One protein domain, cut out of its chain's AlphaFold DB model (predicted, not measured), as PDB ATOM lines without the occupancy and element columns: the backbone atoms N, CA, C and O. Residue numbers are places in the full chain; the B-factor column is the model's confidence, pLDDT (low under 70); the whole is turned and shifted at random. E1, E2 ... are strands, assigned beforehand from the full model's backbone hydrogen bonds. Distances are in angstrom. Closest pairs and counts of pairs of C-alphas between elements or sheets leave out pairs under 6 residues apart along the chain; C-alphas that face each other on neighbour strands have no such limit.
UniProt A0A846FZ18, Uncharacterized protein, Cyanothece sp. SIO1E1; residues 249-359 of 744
ATOM      1  N   ILE A 249      27.371 -28.163 -35.260       97.06
ATOM      2  CA  ILE A 249      26.085 -28.842 -35.026       97.06
ATOM      3  C   ILE A 249      25.091 -28.453 -36.125       97.06
ATOM      4  O   ILE A 249      24.985 -27.278 -36.492       97.06
ATOM      5  N   THR A 250      24.359 -29.442 -36.647       98.44
ATOM      6  CA  THR A 250      23.323 -29.239 -37.673       98.44
ATOM      7  C   THR A 250      21.930 -29.381 -37.071       98.44
ATOM      8  O   THR A 250      21.653 -30.364 -36.389       98.44
ATOM      9  N   PHE A 251      21.059 -28.419 -37.354       98.69
ATOM     10  CA  PHE A 251      19.680 -28.326 -36.894       98.69
ATOM     11  C   PHE A 251      18.727 -28.298 -38.093       98.69
ATOM     12  O   PHE A 251      18.850 -27.430 -38.960       98.69
ATOM     13  N   GLU A 252      17.754 -29.204 -38.113       98.06
ATOM     14  CA  GLU A 252      16.702 -29.294 -39.131       98.06
ATOM     15  C   GLU A 252      15.333 -29.321 -38.439       98.06
ATOM     16  O   GLU A 252      15.078 -30.176 -37.597       98.06
ATOM     17  N   GLY A 253      14.425 -28.409 -38.789       98.19
ATOM     18  CA  GLY A 253      13.037 -28.500 -38.319       98.19
ATOM     19  C   GLY A 253      12.872 -28.249 -36.815       98.19
ATOM     20  O   GLY A 253      12.218 -29.026 -36.126       98.19
ATOM     21  N   ILE A 254      13.465 -27.177 -36.288       98.88
ATOM     22  CA  ILE A 254      13.427 -26.867 -34.851       98.88
ATOM     23  C   ILE A 254      12.241 -25.964 -34.515       98.88
ATOM     24  O   ILE A 254      12.022 -24.950 -35.181       98.88
ATOM     25  N   LYS A 255      11.517 -26.289 -33.441       98.94
ATOM     26  CA  LYS A 255      10.441 -25.454 -32.889       98.94
ATOM     27  C   LYS A 255      10.782 -25.023 -31.469       98.94
ATOM     28  O   LYS A 255      11.018 -25.862 -30.609       98.94
ATOM     29  N   LEU A 256      10.791 -23.719 -31.219       98.94
ATOM     30  CA  LEU A 256      11.121 -23.138 -29.919       98.94
ATOM     31  C   LEU A 256       9.977 -22.233 -29.482       98.94
ATOM     32  O   LEU A 256       9.677 -21.251 -30.163       98.94
ATOM     33  N   SER A 257       9.357 -22.551 -28.349       98.75
ATOM     34  CA  SER A 257       8.187 -21.830 -27.849       98.75
ATOM     35  C   SER A 257       8.378 -21.342 -26.417       98.75
ATOM     36  O   SER A 257       8.982 -22.021 -25.591       98.75
ATOM     37  N   ASN A 258       7.842 -20.157 -26.124       98.19
ATOM     38  CA  ASN A 258       7.765 -19.587 -24.775       98.19
ATOM     39  C   ASN A 258       9.114 -19.464 -24.050       98.19
ATOM     40  O   ASN A 258       9.176 -19.593 -22.830       98.19
ATOM     41  N   TYR A 259      10.187 -19.182 -24.792       98.50
ATOM     42  CA  TYR A 259      11.498 -18.927 -24.202       98.50
ATOM     43  C   TYR A 259      11.635 -17.497 -23.678       98.50
ATOM     44  O   TYR A 259      11.205 -16.553 -24.345       98.50
ATOM     45  N   SER A 260      12.232 -17.327 -22.495       98.12
ATOM     46  CA  SER A 260      12.267 -16.033 -21.793       98.12
ATOM     47  C   SER A 260      13.570 -15.236 -21.981       98.12
ATOM     48  O   SER A 260      13.552 -14.010 -21.879       98.12
ATOM     49  N   ILE A 261      14.682 -15.913 -22.299       98.00
ATOM     50  CA  ILE A 261      16.016 -15.324 -22.508       98.00
ATOM     51  C   ILE A 261      16.438 -15.427 -23.971       98.00
ATOM     52  O   ILE A 261      16.862 -14.428 -24.542       98.00
ATOM     53  N   CYS A 262      16.367 -16.614 -24.577       98.44
ATOM     54  CA  CYS A 262      16.646 -16.814 -26.002       98.44
ATOM     55  C   CYS A 262      16.152 -18.180 -26.489       98.44
ATOM     56  O   CYS A 262      16.122 -19.151 -25.733       98.44
ATOM     57  N   GLY A 263      15.783 -18.260 -27.768       98.81
ATOM     58  CA  GLY A 263      15.414 -19.526 -28.397       98.81
ATOM     59  C   GLY A 263      16.631 -20.441 -28.522       98.81
ATOM     60  O   GLY A 263      16.762 -21.412 -27.784       98.81
ATOM     61  N   LEU A 264      17.520 -20.133 -29.467       98.81
ATOM     62  CA  LEU A 264      18.787 -20.825 -29.698       98.81
ATOM     63  C   LEU A 264      19.949 -19.897 -29.332       98.81
ATOM     64  O   LEU A 264      20.172 -18.875 -29.978       98.81
ATOM     65  N   CYS A 265      20.699 -20.261 -28.300       97.69
ATOM     66  CA  CYS A 265      21.747 -19.442 -27.711       97.69
ATOM     67  C   CYS A 265      23.103 -20.118 -27.928       97.69
ATOM     68  O   CYS A 265      23.356 -21.181 -27.365       97.69
ATOM     69  N   SER A 266      23.987 -19.513 -28.717       96.00
ATOM     70  CA  SER A 266      25.331 -20.029 -28.976       96.00
ATOM     71  C   SER A 266      26.389 -19.098 -28.425       96.00
ATOM     72  O   SER A 266      26.503 -17.947 -28.852       96.00
ATOM     73  N   ASN A 267      27.221 -19.620 -27.527       90.62
ATOM     74  CA  ASN A 267      28.368 -18.863 -27.056       90.62
ATOM     75  C   ASN A 267      29.449 -18.777 -28.136       90.62
ATOM     76  O   ASN A 267      29.976 -17.696 -28.339       90.62
ATOM     77  N   VAL A 268      29.806 -19.880 -28.815       88.50
ATOM     78  CA  VAL A 268      31.037 -19.915 -29.636       88.50
ATOM     79  C   VAL A 268      31.086 -20.996 -30.741       88.50
ATOM     80  O   VAL A 268      32.092 -21.109 -31.435       88.50
ATOM     81  N   ASN A 269      30.023 -21.780 -30.952       92.75
ATOM     82  CA  ASN A 269      30.042 -22.915 -31.892       92.75
ATOM     83  C   ASN A 269      29.743 -22.498 -33.353       92.75
ATOM     84  O   ASN A 269      29.316 -21.370 -33.619       92.75
ATOM     85  N   VAL A 270      29.949 -23.420 -34.299       93.12
ATOM     86  CA  VAL A 270      29.563 -23.278 -35.710       93.12
ATOM     87  C   VAL A 270      28.229 -23.987 -35.930       93.12
ATOM     88  O   VAL A 270      28.139 -25.206 -35.839       93.12
ATOM     89  N   LEU A 271      27.178 -23.222 -36.202       97.12
ATOM     90  CA  LEU A 271      25.816 -23.728 -36.300       97.12
ATOM     91  C   LEU A 271      25.323 -23.738 -37.743       97.12
ATOM     92  O   LEU A 271      25.530 -22.787 -38.501       97.12
ATOM     93  N   HIS A 272      24.597 -24.790 -38.090       98.00
ATOM     94  CA  HIS A 272      23.933 -24.940 -39.379       98.00
ATOM     95  C   HIS A 272      22.455 -25.161 -39.111       98.00
ATOM     96  O   HIS A 272      22.097 -26.147 -38.481       98.00
ATOM     97  N   VAL A 273      21.602 -24.227 -39.515       98.75
ATOM     98  CA  VAL A 273      20.195 -24.199 -39.116       98.75
ATOM     99  C   VAL A 273      19.324 -24.086 -40.354       98.75
ATOM    100  O   VAL A 273      19.446 -23.130 -41.117       98.75
ATOM    101  N   HIS A 274      18.409 -25.032 -40.522       98.56
ATOM    102  CA  HIS A 274      17.364 -24.966 -41.531       98.56
ATOM    103  C   HIS A 274      15.992 -25.244 -40.918       98.56
ATOM    104  O   HIS A 274      15.830 -26.145 -40.096       98.56
ATOM    105  N   SER A 275      14.988 -24.467 -41.334       98.31
ATOM    106  CA  SER A 275      13.605 -24.607 -40.871       98.31
ATOM    107  C   SER A 275      13.467 -24.435 -39.351       98.31
ATOM    108  O   SER A 275      13.035 -25.353 -38.655       98.31
ATOM    109  N   LEU A 276      13.821 -23.254 -38.829       98.81
ATOM    110  CA  LEU A 276      13.622 -22.903 -37.417       98.81
ATOM    111  C   LEU A 276      12.380 -22.022 -37.241       98.81
ATOM    112  O   LEU A 276      12.247 -20.985 -37.890       98.81
ATOM    113  N   ALA A 277      11.495 -22.405 -36.326       98.88
ATOM    114  CA  ALA A 277      10.353 -21.608 -35.900       98.88
ATOM    115  C   ALA A 277      10.501 -21.223 -34.423       98.88
ATOM    116  O   ALA A 277      10.523 -22.088 -33.549       98.88
ATOM    117  N   GLY A 278      10.607 -19.925 -34.149       98.81
ATOM    118  CA  GLY A 278      10.639 -19.373 -32.800       98.81
ATOM    119  C   GLY A 278       9.372 -18.581 -32.503       98.81
ATOM    120  O   GLY A 278       9.013 -17.684 -33.264       98.81
ATOM    121  N   LYS A 279       8.714 -18.856 -31.378       98.62
ATOM    122  CA  LYS A 279       7.534 -18.105 -30.936       98.62
ATOM    123  C   LYS A 279       7.607 -17.805 -29.441       98.62
ATOM    124  O   LYS A 279       7.724 -18.720 -28.636       98.62
ATOM    125  N   THR A 280       7.511 -16.541 -29.039       98.56
ATOM    126  CA  THR A 280       7.584 -16.182 -27.611       98.56
ATOM    127  C   THR A 280       6.747 -14.953 -27.257       98.56
ATOM    128  O   THR A 280       6.545 -14.069 -28.085       98.56
ATOM    129  N   GLN A 281       6.254 -14.905 -26.019       98.00
ATOM    130  CA  GLN A 281       5.624 -13.721 -25.418       98.00
ATOM    131  C   GLN A 281       6.621 -12.838 -24.657       98.00
ATOM    132  O   GLN A 281       6.293 -11.723 -24.253       98.00
ATOM    133  N   TYR A 282       7.844 -13.325 -24.448       98.06
ATOM    134  CA  TYR A 282       8.889 -12.605 -23.734       98.06
ATOM    135  C   TYR A 282       9.755 -11.813 -24.721       98.06
ATOM    136  O   TYR A 282       9.997 -12.287 -25.833       98.06
ATOM    137  N   PRO A 283      10.222 -10.604 -24.363       97.88
ATOM    138  CA  PRO A 283      11.098  -9.814 -25.222       97.88
ATOM    139  C   PRO A 283      12.491 -10.463 -25.283       97.88
ATOM    140  O   PRO A 283      13.403 -10.077 -24.558       97.88
ATOM    141  N   ALA A 284      12.637 -11.473 -26.139       98.25
ATOM    142  CA  ALA A 284      13.823 -12.311 -26.267       98.25
ATOM    143  C   ALA A 284      14.129 -12.610 -27.748       98.25
ATOM    144  O   ALA A 284      13.197 -12.773 -28.548       98.25
ATOM    145  N   PRO A 285      15.417 -12.706 -28.135       98.44
ATOM    146  CA  PRO A 285      15.787 -13.101 -29.481       98.44
ATOM    147  C   PRO A 285      15.478 -14.583 -29.700       98.44
ATOM    148  O   PRO A 285      15.669 -15.427 -28.821       98.44
ATOM    149  N   GLY A 286      15.064 -14.924 -30.913       98.62
ATOM    150  CA  GLY A 286      14.954 -16.317 -31.321       98.62
ATOM    151  C   GLY A 286      16.318 -16.978 -31.514       98.62
ATOM    152  O   GLY A 286      16.457 -18.164 -31.223       98.62
ATOM    153  N   ILE A 287      17.337 -16.220 -31.938       98.75
ATOM    154  CA  ILE A 287      18.734 -16.675 -32.010       98.75
ATOM    155  C   ILE A 287      19.663 -15.624 -31.392       98.75
ATOM    156  O   ILE A 287      19.626 -14.460 -31.784       98.75
ATOM    157  N   LEU A 288      20.542 -16.051 -30.483       98.25
ATOM    158  CA  LEU A 288      21.603 -15.233 -29.891       98.25
ATOM    159  C   LEU A 288      22.970 -15.882 -30.138       98.25
ATOM    160  O   LEU A 288      23.192 -17.023 -29.737       98.25
ATOM    161  N   LEU A 289      23.894 -15.153 -30.765       96.38
ATOM    162  CA  LEU A 289      25.270 -15.585 -31.039       96.38
ATOM    163  C   LEU A 289      26.246 -14.649 -30.320       96.38
ATOM    164  O   LEU A 289      26.096 -13.434 -30.439       96.38
ATOM    165  N   GLY A 290      27.198 -15.198 -29.561       89.75
ATOM    166  CA  GLY A 290      27.929 -14.435 -28.542       89.75
ATOM    167  C   GLY A 290      29.444 -14.271 -28.703       89.75
ATOM    168  O   GLY A 290      30.049 -13.662 -27.825       89.75
ATOM    169  N   SER A 291      30.095 -14.826 -29.732       85.56
ATOM    170  CA  SER A 291      31.569 -14.809 -29.811       85.56
ATOM    171  C   SER A 291      32.135 -14.685 -31.220       85.56
ATOM    172  O   SER A 291      31.624 -15.269 -32.181       85.56
ATOM    173  N   LYS A 292      33.306 -14.043 -31.298       83.19
ATOM    174  CA  LYS A 292      34.196 -13.960 -32.465       83.19
ATOM    175  C   LYS A 292      34.795 -15.268 -32.985       83.19
ATOM    176  O   LYS A 292      35.513 -15.237 -33.976       83.19
ATOM    177  N   LEU A 293      34.559 -16.414 -32.351       81.31
ATOM    178  CA  LEU A 293      34.919 -17.714 -32.946       81.31
ATOM    179  C   LEU A 293      33.693 -18.470 -33.480       81.31
ATOM    180  O   LEU A 293      33.844 -19.371 -34.305       81.31
ATOM    181  N   GLY A 294      32.489 -18.057 -33.070       87.94
ATOM    182  CA  GLY A 294      31.228 -18.665 -33.484       87.94
ATOM    183  C   GLY A 294      30.759 -18.208 -34.862       87.94
ATOM    184  O   GLY A 294      31.154 -17.156 -35.375       87.94
ATOM    185  N   MET A 295      29.900 -19.010 -35.479       92.06
ATOM    186  CA  MET A 295      29.287 -18.699 -36.766       92.06
ATOM    187  C   MET A 295      27.937 -19.401 -36.884       92.06
ATOM    188  O   MET A 295      27.803 -20.520 -36.404       92.06
ATOM    189  N   ALA A 296      26.960 -18.791 -37.549       96.75
ATOM    190  CA  ALA A 296      25.706 -19.456 -37.882       96.75
ATOM    191  C   ALA A 296      25.339 -19.284 -39.358       96.75
ATOM    192  O   ALA A 296      25.438 -18.191 -39.919       96.75
ATOM    193  N   THR A 297      24.854 -20.368 -39.954       98.12
ATOM    194  CA  THR A 297      24.141 -20.371 -41.231       98.12
ATOM    195  C   THR A 297      22.670 -20.643 -40.940       98.12
ATOM    196  O   THR A 297      22.361 -21.687 -40.374       98.12
ATOM    197  N   VAL A 298      21.771 -19.725 -41.298       98.69
ATOM    198  CA  VAL A 298      20.335 -19.800 -40.981       98.69
ATOM    199  C   VAL A 298      19.510 -19.742 -42.262       98.69
ATOM    200  O   VAL A 298      19.508 -18.735 -42.965       98.69
ATOM    201  N   LEU A 299      18.784 -20.812 -42.564       98.69
ATOM    202  CA  LEU A 299      17.949 -20.940 -43.755       98.69
ATOM    203  C   LEU A 299      16.489 -21.164 -43.354       98.69
ATOM    204  O   LEU A 299      16.204 -22.026 -42.525       98.69
ATOM    205  N   ASN A 300      15.558 -20.461 -43.998       98.56
ATOM    206  CA  ASN A 300      14.115 -20.657 -43.818       98.56
ATOM    207  C   ASN A 300      13.695 -20.571 -42.336       98.56
ATOM    208  O   ASN A 300      13.213 -21.549 -41.766       98.56
ATOM    209  N   ALA A 301      13.900 -19.418 -41.697       98.81
ATOM    210  CA  ALA A 301      13.540 -19.214 -40.292       98.81
ATOM    211  C   ALA A 301      12.333 -18.281 -40.132       98.81
ATOM    212  O   ALA A 301      12.132 -17.358 -40.922       98.81
ATOM    213  N   THR A 302      11.538 -18.508 -39.090       98.88
ATOM    214  CA  THR A 302      10.377 -17.681 -38.744       98.88
ATOM    215  C   THR A 302      10.402 -17.335 -37.262       98.88
ATOM    216  O   THR A 302      10.633 -18.213 -36.429       98.88
ATOM    217  N   PHE A 303      10.174 -16.066 -36.931       98.81
ATOM    218  CA  PHE A 303      10.138 -15.587 -35.551       98.81
ATOM    219  C   PHE A 303       8.890 -14.750 -35.302       98.81
ATOM    220  O   PHE A 303       8.655 -13.777 -36.012       98.81
ATOM    221  N   HIS A 304       8.115 -15.107 -34.282       98.56
ATOM    222  CA  HIS A 304       6.904 -14.385 -33.902       98.56
ATOM    223  C   HIS A 304       6.930 -14.027 -32.415       98.56
ATOM    224  O   HIS A 304       6.904 -14.901 -31.543       98.56
ATOM    225  N   TYR A 305       6.956 -12.725 -32.137       98.62
ATOM    226  CA  TYR A 305       6.710 -12.188 -30.808       98.62
ATOM    227  C   TYR A 305       5.205 -11.950 -30.626       98.62
ATOM    228  O   TYR A 305       4.596 -11.213 -31.394       98.62
ATOM    229  N   PHE A 306       4.586 -12.581 -29.632       97.81
ATOM    230  CA  PHE A 306       3.137 -12.467 -29.400       97.81
ATOM    231  C   PHE A 306       2.784 -11.837 -28.046       97.81
ATOM    232  O   PHE A 306       1.650 -11.960 -27.589       97.81
ATOM    233  N   GLY A 307       3.755 -11.188 -27.396       95.69
ATOM    234  CA  GLY A 307       3.485 -10.331 -26.244       95.69
ATOM    235  C   GLY A 307       2.882  -8.986 -26.661       95.69
ATOM    236  O   GLY A 307       2.525  -8.775 -27.822       95.69
ATOM    237  N   ASP A 308       2.775  -8.062 -25.711       93.44
ATOM    238  CA  ASP A 308       2.164  -6.758 -25.966       93.44
ATOM    239  C   ASP A 308       3.036  -5.893 -26.892       93.44
ATOM    240  O   ASP A 308       4.151  -5.492 -26.549       93.44
ATOM    241  N   GLY A 309       2.496  -5.548 -28.063       94.69
ATOM    242  CA  GLY A 309       3.122  -4.631 -29.015       94.69
ATOM    243  C   GLY A 309       4.290  -5.239 -29.801       94.69
ATOM    244  O   GLY A 309       4.294  -6.417 -30.143       94.69
ATOM    245  N   ILE A 310       5.265  -4.393 -30.143       96.75
ATOM    246  CA  ILE A 310       6.474  -4.772 -30.884       96.75
ATOM    247  C   ILE A 310       7.647  -4.793 -29.901       96.75
ATOM    248  O   ILE A 310       7.876  -3.811 -29.192       96.75
ATOM    249  N   THR A 311       8.414  -5.883 -29.866       96.81
ATOM    250  CA  THR A 311       9.603  -5.967 -29.005       96.81
ATOM    251  C   THR A 311      10.788  -5.193 -29.595       96.81
ATOM    252  O   THR A 311      11.060  -5.269 -30.792       96.81
ATOM    253  N   ASN A 312      11.537  -4.482 -28.742       95.69
ATOM    254  CA  ASN A 312      12.788  -3.795 -29.112       95.69
ATOM    255  C   ASN A 312      14.001  -4.737 -29.190       95.69
ATOM    256  O   ASN A 312      15.102  -4.314 -29.542       95.69
ATOM    257  N   VAL A 313      13.821  -6.005 -28.829       97.19
ATOM    258  CA  VAL A 313      14.841  -7.040 -28.992       97.19
ATOM    259  C   VAL A 313      14.808  -7.523 -30.444       97.19
ATOM    260  O   VAL A 313      13.714  -7.693 -30.972       97.19
ATOM    261  N   PRO A 314      15.950  -7.729 -31.121       98.00
ATOM    262  CA  PRO A 314      15.969  -8.266 -32.481       98.00
ATOM    263  C   PRO A 314      15.620  -9.761 -32.505       98.00
ATOM    264  O   PRO A 314      15.906 -10.483 -31.552       98.00
ATOM    265  N   ALA A 315      15.067 -10.259 -33.614       98.62
ATOM    266  CA  ALA A 315      14.783 -11.690 -33.761       98.62
ATOM    267  C   ALA A 315      16.070 -12.538 -33.798       98.62
ATOM    268  O   ALA A 315      16.138 -13.595 -33.165       98.62
ATOM    269  N   ILE A 316      17.107 -12.057 -34.493       98.62
ATOM    270  CA  ILE A 316      18.458 -12.628 -34.487       98.62
ATOM    271  C   ILE A 316      19.443 -11.574 -33.977       98.62
ATOM    272  O   ILE A 316      19.554 -10.488 -34.546       98.62
ATOM    273  N   GLN A 317      20.210 -11.911 -32.946       97.56
ATOM    274  CA  GLN A 317      21.281 -11.071 -32.421       97.56
ATOM    275  C   GLN A 317      22.633 -11.760 -32.613       97.56
ATOM    276  O   GLN A 317      22.891 -12.805 -32.019       97.56
ATOM    277  N   ALA A 318      23.506 -11.169 -33.430       95.06
ATOM    278  CA  ALA A 318      24.861 -11.655 -33.661       95.06
ATOM    279  C   ALA A 318      25.892 -10.689 -33.059       95.06
ATOM    280  O   ALA A 318      26.203  -9.644 -33.637       95.06
ATOM    281  N   LEU A 319      26.418 -11.053 -31.890       89.56
ATOM    282  CA  LEU A 319      27.471 -10.338 -31.173       89.56
ATOM    283  C   LEU A 319      28.814 -10.977 -31.529       89.56
ATOM    284  O   LEU A 319      29.063 -12.134 -31.197       89.56
ATOM    285  N   GLU A 320      29.651 -10.257 -32.269       85.00
ATOM    286  CA  GLU A 320      30.982 -10.678 -32.741       85.00
ATOM    287  C   GLU A 320      31.004 -11.938 -33.646       85.00
ATOM    288  O   GLU A 320      32.032 -12.306 -34.214       85.00
ATOM    289  N   SER A 321      29.874 -12.622 -33.835       89.25
ATOM    290  CA  SER A 321      29.767 -13.849 -34.630       89.25
ATOM    291  C   SER A 321      29.555 -13.600 -36.131       89.25
ATOM    292  O   SER A 321      28.981 -12.596 -36.567       89.25
ATOM    293  N   GLY A 322      29.974 -14.577 -36.941       91.19
ATOM    294  CA  GLY A 322      29.603 -14.652 -38.355       91.19
ATOM    295  C   GLY A 322      28.150 -15.106 -38.522       91.19
ATOM    296  O   GLY A 322      27.701 -16.010 -37.821       91.19
ATOM    297  N   LEU A 323      27.417 -14.504 -39.456       95.62
ATOM    298  CA  LEU A 323      26.039 -14.860 -39.774       95.62
ATOM    299  C   LEU A 323      25.850 -14.849 -41.290       95.62
ATOM    300  O   LEU A 323      26.117 -13.843 -41.945       95.62
ATOM    301  N   TYR A 324      25.341 -15.954 -41.815       97.56
ATOM    302  CA  TYR A 324      24.669 -16.001 -43.107       97.56
ATOM    303  C   TYR A 324      23.200 -16.343 -42.867       97.56
ATOM    304  O   TYR A 324      22.907 -17.296 -42.145       97.56
ATOM    305  N   ALA A 325      22.282 -15.584 -43.458       98.12
ATOM    306  CA  ALA A 325      20.848 -15.787 -43.302       98.12
ATOM    307  C   ALA A 325      20.134 -15.736 -44.656       98.12
ATOM    308  O   ALA A 325      20.393 -14.843 -45.456       98.12
ATOM    309  N   ARG A 326      19.209 -16.665 -44.909       97.94
ATOM    310  CA  ARG A 326      18.386 -16.705 -46.128       97.94
ATOM    311  C   ARG A 326      16.949 -17.078 -45.786       97.94
ATOM    312  O   ARG A 326      16.729 -18.036 -45.045       97.94
ATOM    313  N   ASN A 327      15.982 -16.355 -46.347       98.31
ATOM    314  CA  ASN A 327      14.545 -16.536 -46.112       98.31
ATOM    315  C   ASN A 327      14.160 -16.478 -44.618       98.31
ATOM    316  O   ASN A 327      13.597 -17.433 -44.076       98.31
ATOM    317  N   VAL A 328      14.463 -15.368 -43.937       98.75
ATOM    318  CA  VAL A 328      14.037 -15.135 -42.545       98.75
ATOM    319  C   VAL A 328      12.816 -14.225 -42.515       98.75
ATOM    320  O   VAL A 328      12.848 -13.119 -43.054       98.75
ATOM    321  N   LYS A 329      11.749 -14.675 -41.853       98.75
ATOM    322  CA  LYS A 329      10.532 -13.891 -41.624       98.75
ATOM    323  C   LYS A 329      10.386 -13.541 -40.150       98.75
ATOM    324  O   LYS A 329      10.621 -14.395 -39.296       98.75
ATOM    325  N   VAL A 330       9.983 -12.309 -39.860       98.50
ATOM    326  CA  VAL A 330       9.788 -11.826 -38.490       98.50
ATOM    327  C   VAL A 330       8.443 -11.126 -38.333       98.50
ATOM    328  O   VAL A 330       8.007 -10.398 -39.221       98.50
ATOM    329  N   GLU A 331       7.794 -11.342 -37.193       98.44
ATOM    330  CA  GLU A 331       6.513 -10.737 -36.823       98.44
ATOM    331  C   GLU A 331       6.615 -10.132 -35.415       98.44
ATOM    332  O   GLU A 331       7.043 -10.805 -34.474       98.44
ATOM    333  N   ASN A 332       6.232  -8.857 -35.281       98.00
ATOM    334  CA  ASN A 332       6.275  -8.056 -34.044       98.00
ATOM    335  C   ASN A 332       7.662  -7.913 -33.385       98.00
ATOM    336  O   ASN A 332       7.766  -7.617 -32.195       98.00
ATOM    337  N   TYR A 333       8.732  -8.054 -34.165       98.25
ATOM    338  CA  TYR A 333      10.090  -7.666 -33.784       98.25
ATOM    339  C   TYR A 333      10.438  -6.318 -34.428       98.25
ATOM    340  O   TYR A 333      10.244  -6.152 -35.630       98.25
ATOM    341  N   ALA A 334      10.987  -5.366 -33.666       95.50
ATOM    342  CA  ALA A 334      11.425  -4.074 -34.212       95.50
ATOM    343  C   ALA A 334      12.608  -4.220 -35.187       95.50
ATOM    344  O   ALA A 334      12.808  -3.379 -36.061       95.50
ATOM    345  N   ALA A 335      13.388  -5.294 -35.034       98.06
ATOM    346  CA  ALA A 335      14.503  -5.644 -35.899       98.06
ATOM    347  C   ALA A 335      14.503  -7.146 -36.211       98.06
ATOM    348  O   ALA A 335      14.337  -7.980 -35.318       98.06
ATOM    349  N   SER A 336      14.745  -7.504 -37.469       98.12
ATOM    350  CA  SER A 336      14.962  -8.891 -37.875       98.12
ATOM    351  C   SER A 336      16.349  -9.385 -37.480       98.12
ATOM    352  O   SER A 336      16.487 -10.494 -36.964       98.12
ATOM    353  N   VAL A 337      17.372  -8.553 -37.670       98.25
ATOM    354  CA  VAL A 337      18.764  -8.879 -37.353       98.25
ATOM    355  C   VAL A 337      19.448  -7.667 -36.734       98.25
ATOM    356  O   VAL A 337      19.354  -6.567 -37.269       98.25
ATOM    357  N   ALA A 338      20.195  -7.874 -35.652       97.69
ATOM    358  CA  ALA A 338      21.204  -6.930 -35.184       97.69
ATOM    359  C   ALA A 338      22.582  -7.598 -35.218       97.69
ATOM    360  O   ALA A 338      22.780  -8.654 -34.612       97.69
ATOM    361  N   VAL A 339      23.531  -6.978 -35.916       95.19
ATOM    362  CA  VAL A 339      24.931  -7.410 -35.984       95.19
ATOM    363  C   VAL A 339      25.812  -6.353 -35.341       95.19
ATOM    364  O   VAL A 339      25.689  -5.167 -35.645       95.19
ATOM    365  N   ASN A 340      26.733  -6.792 -34.490       92.00
ATOM    366  CA  ASN A 340      27.835  -5.976 -33.997       92.00
ATOM    367  C   ASN A 340      29.105  -6.832 -33.981       92.00
ATOM    368  O   ASN A 340      29.303  -7.603 -33.045       92.00
ATOM    369  N   ASN A 341      29.914  -6.755 -35.038       84.56
ATOM    370  CA  ASN A 341      31.153  -7.521 -35.186       84.56
ATOM    371  C   ASN A 341      32.306  -6.645 -35.708       84.56
ATOM    372  O   ASN A 341      32.147  -5.446 -35.923       84.56
ATOM    373  N   GLU A 342      33.474  -7.253 -35.913       80.94
ATOM    374  CA  GLU A 342      34.705  -6.576 -36.327       80.94
ATOM    375  C   GLU A 342      34.630  -5.878 -37.697       80.94
ATOM    376  O   GLU A 342      35.438  -4.989 -37.967       80.94
ATOM    377  N   GLN A 343      33.687  -6.262 -38.565       79.44
ATOM    378  CA  GLN A 343      33.511  -5.671 -39.896       79.44
ATOM    379  C   GLN A 343      32.312  -4.729 -39.988       79.44
ATOM    380  O   GLN A 343      32.320  -3.817 -40.818       79.44
ATOM    381  N   LYS A 344      31.256  -4.974 -39.207       82.88
ATOM    382  CA  LYS A 344      29.957  -4.341 -39.419       82.88
ATOM    383  C   LYS A 344      29.165  -4.161 -38.127       82.88
ATOM    384  O   LYS A 344      29.046  -5.070 -37.305       82.88
ATOM    385  N   GLN A 345      28.539  -2.991 -38.021       92.62
ATOM    386  CA  GLN A 345      27.466  -2.695 -37.079       92.62
ATOM    387  C   GLN A 345      26.219  -2.344 -37.883       92.62
ATOM    388  O   GLN A 345      26.234  -1.388 -38.656       92.62
ATOM    389  N   GLU A 346      25.161  -3.142 -37.762       95.12
ATOM    390  CA  GLU A 346      23.954  -2.967 -38.572       95.12
ATOM    391  C   GLU A 346      22.712  -3.501 -37.861       95.12
ATOM    392  O   GLU A 346      22.764  -4.509 -37.153       95.12
ATOM    393  N   ILE A 347      21.583  -2.829 -38.092       96.81
ATOM    394  CA  ILE A 347      20.253  -3.272 -37.685       96.81
ATOM    395  C   ILE A 347      19.393  -3.373 -38.944       96.81
ATOM    396  O   ILE A 347      19.221  -2.393 -39.666       96.81
ATOM    397  N   LEU A 348      18.850  -4.559 -39.192       97.50
ATOM    398  CA  LEU A 348      17.900  -4.830 -40.264       97.50
ATOM    399  C   LEU A 348      16.500  -4.933 -39.667       97.50
ATOM    400  O   LEU A 348      16.316  -5.548 -38.619       97.50
ATOM    401  N   THR A 349      15.510  -4.347 -40.335       96.44
ATOM    402  CA  THR A 349      14.123  -4.279 -39.841       96.44
ATOM    403  C   THR A 349      13.139  -5.091 -40.680       96.44
ATOM    404  O   THR A 349      12.107  -5.517 -40.176       96.44
ATOM    405  N   ASN A 350      13.466  -5.356 -41.946       96.00
ATOM    406  CA  ASN A 350      12.616  -6.114 -42.859       96.00
ATOM    407  C   ASN A 350      12.879  -7.623 -42.776       96.00
ATOM    408  O   ASN A 350      13.922  -8.064 -42.283       96.00
ATOM    409  N   ASN A 351      11.963  -8.410 -43.344       97.81
ATOM    410  CA  ASN A 351      12.227  -9.811 -43.674       97.81
ATOM    411  C   ASN A 351      13.505  -9.930 -44.520       97.81
ATOM    412  O   ASN A 351      13.787  -9.083 -45.369       97.81
ATOM    413  N   ILE A 352      14.263 -10.998 -44.292       98.12
ATOM    414  CA  ILE A 352      15.539 -11.247 -44.960       98.12
ATOM    415  C   ILE A 352      15.313 -12.213 -46.115       98.12
ATOM    416  O   ILE A 352      14.982 -13.377 -45.892       98.12
ATOM    417  N   ASP A 353      15.537 -11.753 -47.344       97.31
ATOM    418  CA  ASP A 353      15.670 -12.645 -48.499       97.31
ATOM    419  C   ASP A 353      17.035 -13.353 -48.444       97.31
ATOM    420  O   ASP A 353      17.091 -14.573 -48.333       97.31
ATOM    421  N   GLU A 354      18.134 -12.596 -48.381       96.88
ATOM    422  CA  GLU A 354      19.495 -13.112 -48.197       96.88
ATOM    423  C   GLU A 354      20.391 -12.059 -47.529       96.88
ATOM    424  O   GLU A 354      20.311 -10.873 -47.846       96.88
ATOM    425  N   TYR A 355      21.236 -12.480 -46.589       95.81
ATOM    426  CA  TYR A 355      22.110 -11.603 -45.819       95.81
ATOM    427  C   TYR A 355      23.404 -12.304 -45.401       95.81
ATOM    428  O   TYR A 355      23.415 -13.482 -45.047       95.81
ATOM    429  N   SER A 356      24.491 -11.536 -45.382       93.94
ATOM    430  CA  SER A 356      25.808 -11.944 -44.903       93.94
ATOM    431  C   SER A 356      26.362 -10.849 -43.992       93.94
ATOM    432  O   SER A 356      26.399  -9.683 -44.381       93.94
ATOM    433  N   SER A 357      26.811 -11.218 -42.790       92.00
ATOM    434  CA  SER A 357      27.355 -10.258 -41.820       92.00
ATOM    435  C   SER A 357      28.774  -9.789 -42.134       92.00
ATOM    436  O   SER A 357      29.272  -8.891 -41.458       92.00
ATOM    437  N   HIS A 358      29.421 -10.409 -43.122       87.56
ATOM    438  CA  HIS A 358      30.711  -9.997 -43.673       87.56
ATOM    439  C   HIS A 358      30.580  -9.758 -45.176       87.56
ATOM    440  O   HIS A 358      29.643 -10.247 -45.823       87.56
ATOM    441  N   ASN A 359      31.545  -9.032 -45.739       84.75
ATOM    442  CA  ASN A 359      31.613  -8.815 -47.178       84.75
ATOM    443  C   ASN A 359      31.676 -10.153 -47.914       84.75
ATOM    444  O   ASN A 359      32.563 -10.971 -47.670       84.75
TER     445      ASN A 359
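What this domain is: This is residues 249 to 359 of the 744 residues of an uncharacterized protein of Cyanothece sp. SIO1E1 (UniProt A0A846FZ18). The chain is wound in stacked turns, a short solenoid whose two walls are sheets face to face. The sharply bent strands E1, E3, E5 and E7 run side by side along one wall and the short E2, E4, E6 and E8 along the other; at the end of the stack E9 folds back beside E8, and E10 beside E7. The printed part has 111 residues, with no named helix and ten strands, E1 to E10 in order; it is all strand, and both sheets are mixed, in the orders E1, E3, E5, E7, E10 and E2, E4, E6, E8, E9. It is compact, with a radius of gyration of the C-alphas of 12.4 A, and rounded, spanning 35 by 27 by 24 A.

How they stand to each other: E1, residues 249 to 257, is an edge strand and bends by 81 degrees at residue 252. E2, residues 262 to 266, follows in the other sheet; the closest C-alphas of the two, those of Leu 256 and Gly 263, are 5.8 A apart. E3, residues 270 to 280, is parallel to E1 at 6 degrees, with N 251 and O 272 within hydrogen-bond range at 2.7 A. E4, residues 287 to 289, is parallel to E2 at 26 degrees, with N 266 and O 288 at 2.8 A. E5, residues 295 to 305, is parallel to E3, with N 273 and O 297 at 2.8 A, and bends by 88 degrees at residue 300. E6, residues 316 to 319, is parallel to E4, with N 289 and O 317 at 2.8 A. E7, residues 322 to 331, is parallel to E5, with N 298 and O 324 at 2.8 A. E8, residues 337 to 340, is parallel to E6, with N 318 and O 338 at 2.9 A. E9, residues 345 to 348, forms a hairpin with E8, antiparallel at 176 degrees, with N 348 and O 337 at 2.8 A. E10, residues 352 to 356, is antiparallel to E7 at 161 degrees, with N 355 and O 325 at 2.8 A. The two sheets make a sandwich, two sheets face to face, with 50 pairs of C-alphas within 10 A.

Where its parts are: E1 begins at C-alpha 249, (26.085, -28.842, -35.026), and is 20.5 A long. E3 is 24.5 A long, E5 24.2 A and E7 23.5 A. E10 ends at C-alpha 356, (25.808, -11.944, -44.903).

The domain as a whole: The C-alphas of Asp 308 and Asn 359, the two farthest apart, are 36.4 A from each other. The printed part has no cut and no long link. The mean pLDDT of the printed part is 95.6, and no printed residue is under 70.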